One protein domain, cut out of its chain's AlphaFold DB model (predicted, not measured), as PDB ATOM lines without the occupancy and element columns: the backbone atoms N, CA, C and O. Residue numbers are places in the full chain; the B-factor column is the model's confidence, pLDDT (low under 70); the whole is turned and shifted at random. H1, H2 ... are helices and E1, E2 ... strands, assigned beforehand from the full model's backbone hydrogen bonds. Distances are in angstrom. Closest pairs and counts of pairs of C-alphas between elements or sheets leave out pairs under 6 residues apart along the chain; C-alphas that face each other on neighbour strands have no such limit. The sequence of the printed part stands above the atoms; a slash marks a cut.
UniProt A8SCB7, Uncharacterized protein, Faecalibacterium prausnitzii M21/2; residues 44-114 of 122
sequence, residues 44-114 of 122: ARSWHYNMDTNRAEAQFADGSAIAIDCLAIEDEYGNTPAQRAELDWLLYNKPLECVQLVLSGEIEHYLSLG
ATOM      1  N   ALA A  44     147.065 157.077 144.198       63.59
ATOM      2  CA  ALA A  44     145.758 157.067 144.833       63.59
ATOM      3  C   ALA A  44     145.755 155.986 145.936       63.59
ATOM      4  O   ALA A  44     146.285 154.882 145.792       63.59
ATOM      5  N   ARG A  45     145.273 156.373 147.113       70.69
ATOM      6  CA  ARG A  45     145.296 155.577 148.339       70.69
ATOM      7  C   ARG A  45     144.057 154.701 148.447       70.69
ATOM      8  O   ARG A  45     144.150 153.577 148.927       70.69
ATOM      9  N   SER A  46     142.914 155.213 148.004       69.25
ATOM     10  CA  SER A  46     141.650 154.484 148.013       69.25
ATOM     11  C   SER A  46     140.732 154.983 146.910       69.25
ATOM     12  O   SER A  46     140.693 156.177 146.619       69.25
ATOM     13  N   TRP A  47     139.974 154.052 146.341       74.31
ATOM     14  CA  TRP A  47     138.917 154.324 145.379       74.31
ATOM     15  C   TRP A  47     137.577 153.917 145.971       74.31
ATOM     16  O   TRP A  47     137.455 152.813 146.507       74.31
ATOM     17  N   HIS A  48     136.585 154.794 145.861       72.75
ATOM     18  CA  HIS A  48     135.213 154.497 146.231       72.75
ATOM     19  C   HIS A  48     134.291 154.842 145.066       72.75
ATOM     20  O   HIS A  48     134.130 156.010 144.718       72.75
ATOM     21  N   TYR A  49     133.697 153.818 144.456       72.19
ATOM     22  CA  TYR A  49     132.654 154.023 143.463       72.19
ATOM     23  C   TYR A  49     131.310 154.153 144.169       72.19
ATOM     24  O   TYR A  49     130.859 153.225 144.840       72.19
ATOM     25  N   ASN A  50     130.679 155.311 144.029       74.25
ATOM     26  CA  ASN A  50     129.359 155.557 144.565       74.25
ATOM     27  C   ASN A  50     128.305 155.241 143.495       74.25
ATOM     28  O   ASN A  50     128.040 156.060 142.613       74.25
ATOM     29  N   MET A  51     127.691 154.060 143.603       72.12
ATOM     30  CA  MET A  51     126.629 153.592 142.700       72.12
ATOM     31  C   MET A  51     125.431 154.552 142.656       72.12
ATOM     32  O   MET A  51     124.822 154.720 141.605       72.12
ATOM     33  N   ASP A  52     125.106 155.220 143.771       74.44
ATOM     34  CA  ASP A  52     123.944 156.116 143.855       74.44
ATOM     35  C   ASP A  52     124.112 157.376 142.995       74.44
ATOM     36  O   ASP A  52     123.137 157.982 142.554       74.44
ATOM     37  N   THR A  53     125.361 157.783 142.757       71.31
ATOM     38  CA  THR A  53     125.697 159.006 142.009       71.31
ATOM     39  C   THR A  53     126.474 158.736 140.726       71.31
ATOM     40  O   THR A  53     126.755 159.675 139.988       71.31
ATOM     41  N   ASN A  54     126.797 157.470 140.435       73.50
ATOM     42  CA  ASN A  54     127.690 157.040 139.351       73.50
ATOM     43  C   ASN A  54     129.042 157.774 139.344       73.50
ATOM     44  O   ASN A  54     129.666 157.972 138.295       73.50
ATOM     45  N   ARG A  55     129.486 158.199 140.530       76.56
ATOM     46  CA  ARG A  55     130.676 159.018 140.711       76.56
ATOM     47  C   ARG A  55     131.707 158.257 141.503       76.56
ATOM     48  O   ARG A  55     131.402 157.558 142.467       76.56
ATOM     49  N   ALA A  56     132.941 158.408 141.077       73.94
ATOM     50  CA  ALA A  56     134.033 157.633 141.581       73.94
ATOM     51  C   ALA A  56     135.037 158.553 142.267       73.94
ATOM     52  O   ALA A  56     135.589 159.478 141.671       73.94
ATOM     53  N   GLU A  57     135.207 158.338 143.562       78.38
ATOM     54  CA  GLU A  57     136.016 159.177 144.426       78.38
ATOM     55  C   GLU A  57     137.379 158.520 144.644       78.38
ATOM     56  O   GLU A  57     137.491 157.466 145.276       78.38
ATOM     57  N   ALA A  58     138.433 159.145 144.125       76.31
ATOM     58  CA  ALA A  58     139.813 158.789 144.418       76.31
ATOM     59  C   ALA A  58     140.342 159.686 145.528       76.31
ATOM     60  O   ALA A  58     140.459 160.895 145.358       76.31
ATOM     61  N   GLN A  59     140.713 159.074 146.647       79.56
ATOM     62  CA  GLN A  59     141.486 159.719 147.699       79.56
ATOM     63  C   GLN A  59     142.959 159.400 147.514       79.56
ATOM     64  O   GLN A  59     143.333 158.244 147.315       79.56
ATOM     65  N   PHE A  60     143.805 160.409 147.634       74.31
ATOM     66  CA  PHE A  60     145.247 160.285 147.515       74.31
ATOM     67  C   PHE A  60     145.936 160.256 148.876       74.31
ATOM     68  O   PHE A  60     145.358 160.583 149.915       74.31
ATOM     69  N   ALA A  61     147.205 159.845 148.878       72.00
ATOM     70  CA  ALA A  61     148.011 159.791 150.092       72.00
ATOM     71  C   ALA A  61     148.239 161.170 150.738       72.00
ATOM     72  O   ALA A  61     148.409 161.237 151.953       72.00
ATOM     73  N   ASP A  62     148.191 162.250 149.954       70.12
ATOM     74  CA  ASP A  62     148.284 163.635 150.425       70.12
ATOM     75  C   ASP A  62     146.982 164.162 151.058       70.12
ATOM     76  O   ASP A  62     146.958 165.277 151.571       70.12
ATOM     77  N   GLY A  63     145.909 163.361 151.074       71.12
ATOM     78  CA  GLY A  63     144.612 163.745 151.636       71.12
ATOM     79  C   GLY A  63     143.715 164.515 150.665       71.12
ATOM     80  O   GLY A  63     142.583 164.842 151.018       71.12
ATOM     81  N   SER A  64     144.179 164.770 149.439       74.56
ATOM     82  CA  SER A  64     143.321 165.242 148.356       74.56
ATOM     83  C   SER A  64     142.325 164.153 147.954       74.56
ATOM     84  O   SER A  64     142.647 162.963 147.978       74.56
ATOM     85  N   ALA A  65     141.121 164.559 147.560       75.88
ATOM     86  CA  ALA A  65     140.132 163.679 146.956       75.88
ATOM     87  C   ALA A  65     139.650 164.291 145.643       75.88
ATOM     88  O   ALA A  65     139.299 165.471 145.600       75.88
ATOM     89  N   ILE A  66     139.627 163.492 144.582       75.62
ATOM     90  CA  ILE A  66     138.979 163.847 143.323       75.62
ATOM     91  C   ILE A  66     137.747 162.977 143.161       75.62
ATOM     92  O   ILE A  66     137.773 161.787 143.456       75.62
ATOM     93  N   ALA A  67     136.674 163.580 142.681       76.38
ATOM     94  CA  ALA A  67     135.453 162.872 142.357       76.38
ATOM     95  C   ALA A  67     135.274 162.956 140.843       76.38
ATOM     96  O   ALA A  67     134.988 164.031 140.305       76.38
ATOM     97  N   ILE A  68     135.511 161.837 140.170       75.38
ATOM     98  CA  ILE A  68     135.421 161.712 138.722       75.38
ATOM     99  C   ILE A  68     134.074 161.079 138.390       75.38
ATOM    100  O   ILE A  68     133.723 160.023 138.914       75.38
ATOM    101  N   ASP A  69     133.293 161.739 137.545       77.88
ATOM    102  CA  ASP A  69     132.029 161.195 137.060       77.88
ATOM    103  C   ASP A  69     132.324 160.150 135.981       77.88
ATOM    104  O   ASP A  69     132.807 160.510 134.910       77.88
ATOM    105  N   CYS A  70     132.041 158.867 136.235       75.19
ATOM    106  CA  CYS A  70     132.326 157.796 135.266       75.19
ATOM    107  C   CYS A  70     131.624 158.034 133.926       75.19
ATOM    108  O   CYS A  70     132.234 157.841 132.882       75.19
ATOM    109  N   LEU A  71     130.410 158.591 133.967       76.88
ATOM    110  CA  LEU A  71     129.678 159.049 132.786       76.88
ATOM    111  C   LEU A  71     130.457 160.077 131.956       76.88
ATOM    112  O   LEU A  71     130.415 160.024 130.732       76.88
ATOM    113  N   ALA A  72     131.163 161.006 132.604       79.25
ATOM    114  CA  ALA A  72     131.976 161.991 131.899       79.25
ATOM    115  C   ALA A  72     133.223 161.340 131.284       79.25
ATOM    116  O   ALA A  72     133.562 161.661 130.154       79.25
ATOM    117  N   ILE A  73     133.853 160.379 131.974       75.75
ATOM    118  CA  ILE A  73     134.998 159.614 131.441       75.75
ATOM    119  C   ILE A  73     134.570 158.795 130.211       75.75
ATOM    120  O   ILE A  73     135.261 158.779 129.196       75.75
ATOM    121  N   GLU A  74     133.422 158.120 130.276       77.19
ATOM    122  CA  GLU A  74     132.868 157.337 129.165       77.19
ATOM    123  C   GLU A  74     132.421 158.198 127.976       77.19
ATOM    124  O   GLU A  74     132.453 157.727 126.838       77.19
ATOM    125  N   ASP A  75     131.979 159.433 128.218       79.19
ATOM    126  CA  ASP A  75     131.619 160.390 127.166       79.19
ATOM    127  C   ASP A  75     132.862 161.035 126.535       79.19
ATOM    128  O   ASP A  75     132.951 161.150 125.316       79.19
ATOM    129  N   GLU A  76     133.855 161.388 127.354       80.94
ATOM    130  CA  GLU A  76     135.088 162.041 126.913       80.94
ATOM    131  C   GLU A  76     136.024 161.065 126.186       80.94
ATOM    132  O   GLU A  76     136.536 161.367 125.104       80.94
ATOM    133  N   TYR A  77     136.208 159.863 126.739       74.62
ATOM    134  CA  TYR A  77     137.184 158.886 126.251       74.62
ATOM    135  C   TYR A  77     136.559 157.665 125.567       74.62
ATOM    136  O   TYR A  77     137.200 157.018 124.736       74.62
ATOM    137  N   GLY A  78     135.298 157.348 125.862       74.06
ATOM    138  CA  GLY A  78     134.571 156.216 125.284       74.06
ATOM    139  C   GLY A  78     133.963 156.516 123.912       74.06
ATOM    140  O   GLY A  78     132.789 156.225 123.673       74.06
ATOM    141  N   ASN A  79     134.761 157.070 122.995       78.00
ATOM    142  CA  ASN A  79     134.325 157.439 121.642       78.00
ATOM    143  C   ASN A  79     133.995 156.220 120.766       78.00
ATOM    144  O   ASN A  79     133.197 156.313 119.832       78.00
ATOM    145  N   THR A  80     134.599 155.066 121.056       80.50
ATOM    146  CA  THR A  80     134.334 153.804 120.355       80.50
ATOM    147  C   THR A  80     133.867 152.709 121.319       80.50
ATOM    148  O   THR A  80     134.246 152.716 122.494       80.50
ATOM    149  N   PRO A  81     133.084 151.717 120.845       78.00
ATOM    150  CA  PRO A  81     132.615 150.614 121.687       78.00
ATOM    151  C   PRO A  81     133.747 149.823 122.354       78.00
ATOM    152  O   PRO A  81     133.607 149.404 123.498       78.00
ATOM    153  N   ALA A  82     134.879 149.656 121.663       76.50
ATOM    154  CA  ALA A  82     136.049 148.973 122.211       76.50
ATOM    155  C   ALA A  82     136.667 149.757 123.380       76.50
ATOM    156  O   ALA A  82     136.971 149.174 124.414       76.50
ATOM    157  N   GLN A  83     136.777 151.083 123.247       79.56
ATOM    158  CA  GLN A  83     137.303 151.936 124.313       79.56
ATOM    159  C   GLN A  83     136.380 151.960 125.529       79.56
ATOM    160  O   GLN A  83     136.866 151.884 126.650       79.56
ATOM    161  N   ARG A  84     135.056 152.016 125.323       79.06
ATOM    162  CA  ARG A  84     134.091 151.914 126.429       79.06
ATOM    163  C   ARG A  84     134.229 150.605 127.185       79.06
ATOM    164  O   ARG A  84     134.281 150.626 128.404       79.06
ATOM    165  N   ALA A  85     134.322 149.485 126.474       79.19
ATOM    166  CA  ALA A  85     134.448 148.185 127.117       79.19
ATOM    167  C   ALA A  85     135.781 148.032 127.873       79.19
ATOM    168  O   ALA A  85     135.816 147.444 128.950       79.19
ATOM    169  N   GLU A  86     136.866 148.602 127.348       83.50
ATOM    170  CA  GLU A  86     138.159 148.625 128.036       83.50
ATOM    171  C   GLU A  86     138.141 149.534 129.273       83.50
ATOM    172  O   GLU A  86     138.691 149.188 130.318       83.50
ATOM    173  N   LEU A  87     137.475 150.687 129.171       79.25
ATOM    174  CA  LEU A  87     137.297 151.615 130.280       79.25
ATOM    175  C   LEU A  87     136.446 150.991 131.393       79.25
ATOM    176  O   LEU A  87     136.832 151.057 132.558       79.25
ATOM    177  N   ASP A  88     135.331 150.352 131.039       79.50
ATOM    178  CA  ASP A  88     134.464 149.632 131.976       79.50
ATOM    179  C   ASP A  88     135.239 148.504 132.677       79.50
ATOM    180  O   ASP A  88     135.237 148.405 133.908       79.50
ATOM    181  N   TRP A  89     136.031 147.739 131.914       81.81
ATOM    182  CA  TRP A  89     136.925 146.726 132.471       81.81
ATOM    183  C   TRP A  89     137.936 147.331 133.452       81.81
ATOM    184  O   TRP A  89     138.121 146.788 134.541       81.81
ATOM    185  N   LEU A  90     138.566 148.458 133.106       79.88
ATOM    186  CA  LEU A  90     139.509 149.183 133.963       79.88
ATOM    187  C   LEU A  90     138.846 149.674 135.253       79.88
ATOM    188  O   LEU A  90     139.425 149.516 136.326       79.88
ATOM    189  N   LEU A  91     137.637 150.226 135.170       76.62
ATOM    190  CA  LEU A  91     136.887 150.716 136.326       76.62
ATOM    191  C   LEU A  91     136.514 149.581 137.289       76.62
ATOM    192  O   LEU A  91     136.644 149.750 138.502       76.62
ATOM    193  N   TYR A  92     136.117 148.419 136.764       72.88
ATOM    194  CA  TYR A  92     135.739 147.260 137.578       72.88
ATOM    195  C   TYR A  92     136.930 146.452 138.105       72.88
ATOM    196  O   TYR A  92     136.942 146.055 139.269       72.88
ATOM    197  N   ASN A  93     137.935 146.185 137.269       78.38
ATOM    198  CA  ASN A  93     139.049 145.300 137.623       78.38
ATOM    199  C   ASN A  93     140.176 146.051 138.328       78.38
ATOM    200  O   ASN A  93     140.801 145.517 139.246       78.38
ATOM    201  N   LYS A  94     140.473 147.276 137.879       77.50
ATOM    202  CA  LYS A  94     141.643 148.046 138.317       77.50
ATOM    203  C   LYS A  94     141.361 149.550 138.405       77.50
ATOM    204  O   LYS A  94     142.031 150.356 137.750       77.50
ATOM    205  N   PRO A  95     140.433 149.959 139.278       72.50
ATOM    206  CA  PRO A  95     140.021 151.355 139.366       72.50
ATOM    207  C   PRO A  95     141.178 152.308 139.685       72.50
ATOM    208  O   PRO A  95     141.227 153.428 139.188       72.50
ATOM    209  N   LEU A  96     142.150 151.851 140.478       73.88
ATOM    210  CA  LEU A  96     143.319 152.647 140.836       73.88
ATOM    211  C   LEU A  96     144.184 153.013 139.617       73.88
ATOM    212  O   LEU A  96     144.704 154.123 139.532       73.88
ATOM    213  N   GLU A  97     144.330 152.073 138.685       78.06
ATOM    214  CA  GLU A  97     145.122 152.247 137.467       78.06
ATOM    215  C   GLU A  97     144.373 153.150 136.476       78.06
ATOM    216  O   GLU A  97     144.974 154.057 135.908       78.06
ATOM    217  N   CYS A  98     143.042 153.002 136.381       76.06
ATOM    218  CA  CYS A  98     142.173 153.896 135.608       76.06
ATOM    219  C   CYS A  98     142.344 155.359 136.033       76.06
ATOM    220  O   CYS A  98     142.624 156.220 135.209       76.06
ATOM    221  N   VAL A  99     142.267 155.638 137.334       73.81
ATOM    222  CA  VAL A  99     142.434 156.989 137.881       73.81
ATOM    223  C   VAL A  99     143.788 157.575 137.548       73.81
ATOM    224  O   VAL A  99     143.876 158.729 137.142       73.81
ATOM    225  N   GLN A 100     144.844 156.787 137.726       75.12
ATOM    226  CA  GLN A 100     146.190 157.252 137.442       75.12
ATOM    227  C   GLN A 100     146.329 157.616 135.960       75.12
ATOM    228  O   GLN A 100     146.897 158.655 135.645       75.12
ATOM    229  N   LEU A 101     145.741 156.820 135.065       79.44
ATOM    230  CA  LEU A 101     145.698 157.119 133.635       79.44
ATOM    231  C   LEU A 101     144.852 158.365 133.324       79.44
ATOM    232  O   LEU A 101     145.293 159.188 132.524       79.44
ATOM    233  N   VAL A 102     143.679 158.538 133.948       77.06
ATOM    234  CA  VAL A 102     142.823 159.732 133.768       77.06
ATOM    235  C   VAL A 102     143.555 160.992 134.225       77.06
ATOM    236  O   VAL A 102     143.576 161.993 133.519       77.06
ATOM    237  N   LEU A 103     144.207 160.942 135.385       72.44
ATOM    238  CA  LEU A 103     144.926 162.079 135.961       72.44
ATOM    239  C   LEU A 103     146.192 162.439 135.202       72.44
ATOM    240  O   LEU A 103     146.494 163.618 135.029       72.44
ATOM    241  N   SER A 104     146.933 161.428 134.752       73.69
ATOM    242  CA  SER A 104     148.090 161.632 133.888       73.69
ATOM    243  C   SER A 104     147.685 162.077 132.477       73.69
ATOM    244  O   SER A 104     148.553 162.470 131.703       73.69
ATOM    245  N   GLY A 105     146.395 162.000 132.119       74.88
ATOM    246  CA  GLY A 105     145.919 162.186 130.745       74.88
ATOM    247  C   GLY A 105     146.401 161.088 129.788       74.88
ATOM    248  O   GLY A 105     146.322 161.235 128.573       74.88
ATOM    249  N   GLU A 106     146.920 159.979 130.317       79.62
ATOM    250  CA  GLU A 106     147.424 158.844 129.538       79.62
ATOM    251  C   GLU A 106     146.313 157.854 129.168       79.62
ATOM    252  O   GLU A 106     146.535 156.959 128.351       79.62
ATOM    253  N   ILE A 107     145.105 158.021 129.718       78.69
ATOM    254  CA  ILE A 107     143.974 157.136 129.427       78.69
ATOM    255  C   ILE A 107     143.589 157.145 127.947       78.69
ATOM    256  O   ILE A 107     143.317 156.088 127.389       78.69
ATOM    257  N   GLU A 108     143.668 158.294 127.273       78.06
ATOM    258  CA  GLU A 108     143.441 158.384 125.825       78.06
ATOM    259  C   GLU A 108     144.433 157.537 125.036       78.06
ATOM    260  O   GLU A 108     144.057 156.868 124.073       78.06
ATOM    261  N   HIS A 109     145.699 157.540 125.454       80.25
ATOM    262  CA  HIS A 109     146.747 156.757 124.814       80.25
ATOM    263  C   HIS A 109     146.531 155.264 125.080       80.25
ATOM    264  O   HIS A 109     146.555 154.469 124.145       80.25
ATOM    265  N   TYR A 110     146.239 154.892 126.328       78.06
ATOM    266  CA  TYR A 110     145.928 153.512 126.706       78.06
ATOM    267  C   TYR A 110     144.749 152.950 125.901       78.06
ATOM    268  O   TYR A 110     144.824 151.862 125.338       78.06
ATOM    269  N   LEU A 111     143.680 153.733 125.774       76.69
ATOM    270  CA  LEU A 111     142.493 153.367 125.010       76.69
ATOM    271  C   LEU A 111     142.747 153.367 123.493       76.69
ATOM    272  O   LEU A 111     142.161 152.560 122.775       76.69
ATOM    273  N   SER A 112     143.625 154.241 122.992       75.94
ATOM    274  CA  SER A 112     144.026 154.281 121.573       75.94
ATOM    275  C   SER A 112     144.944 153.129 121.171       75.94
ATOM    276  O   SER A 112     144.945 152.738 120.006       75.94
ATOM    277  N   LEU A 113     145.701 152.560 122.118       75.69
ATOM    278  CA  LEU A 113     146.488 151.342 121.899       75.69
ATOM    279  C   LEU A 113     145.598 150.131 121.593       75.69
ATOM    280  O   LEU A 113     146.096 149.163 121.024       75.69
ATOM    281  N   GLY A 114     144.298 150.214 121.903       60.81
ATOM    282  CA  GLY A 114     143.316 149.199 121.555       60.81
ATOM    283  C   GLY A 114     143.608 147.892 122.274       60.81
ATOM    284  O   GLY A 114     144.153 146.958 121.690       60.81
TER     285      GLY A 114
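This is residues 44 to 114 of the 122 residues of an uncharacterized protein of Faecalibacterium prausnitzii M21/2 (UniProt A8SCB7). A small antiparallel sheet of three strands makes a wall at one end of the domain, with H3 crossing one face and the other face bare. H1, H2 and H4 reach from there toward the other end: H1 follows directly from E3, H2 comes back toward the sheet, and after H3 the short H4 turns away again. The printed part has 71 residues with three named strands and then four named helices, E1 E2 E3 H1 H2 H3 H4, a mixed class of helices and strands. The sheet's order is E1, E2, E3. The whole is compact, with a radius of gyration of the C-alphas of 11.6 A and spans of 33 by 25 by 19 A.

E1, residues 44 to 50, E2, residues 55 to 60, and E3, residues 65 to 69, form a meander, each strand the antiparallel neighbour of the one before. E1 and E2 form a hairpin at 162 degrees, with N 48 and O 57 within hydrogen-bond range at 2.9 A. E2 and E3 form a hairpin at 156 degrees, with N 58 and O 66 within range at 2.8 A. H3, residues 95 to 104, is on the sheet at a height of 8.6 A; it is only just over E2, with 3 of its 10 C-alphas falling on that strand. It runs across the strands, at 77 degrees to E2 on the local plane. H1, residues 70 to 76, is on the sheet too, and its closest C-alphas to E2 are those of Arg 55 and Cys 70, 5.8 A apart. The sheet with H1 and H3 makes two layers, helices on one face of a sheet. H2, residues 81 to 93, touches H3 with residues 87 to 91 alone, at a steep tilt of 59 degrees; the closest C-alphas are those of Leu 90 and Cys 98, 5.7 A. H1 and H2 are close but not clearly touching, with the C-alphas of Glu 74 and Arg 84 closest at 6.2 A, and run opposite ways. H4, residues 107 to 112, touches H2, which meets it with residues 83 to 87 alone; the closest C-alphas of the two are those of Gln 83 and Leu 111, 5.4 A apart, while H1 and H4 are apart. In H1, H2, H3 and H4 every O i to N i+4 pair is within hydrogen-bond range.

E1 begins at C-alpha 44 at (145.758, 157.067, 144.833) and is 16.5 A long; E2 is 16.1 A and E3 13.0 A. H2, the longest helix, spans 18.0 A from C-alpha 81 at (132.615, 150.614, 121.687), and H3 spans 14.2 A. H4 ends at C-alpha 112 at (144.026, 154.281, 121.573).

The two C-alphas farthest apart are those of Asp 62 and Pro 81, 35.2 A. The printed part has no cut, and the six links between its elements are tight. The mean pLDDT of the printed part is 75.8; residues 44, 46 and 114 are under 70.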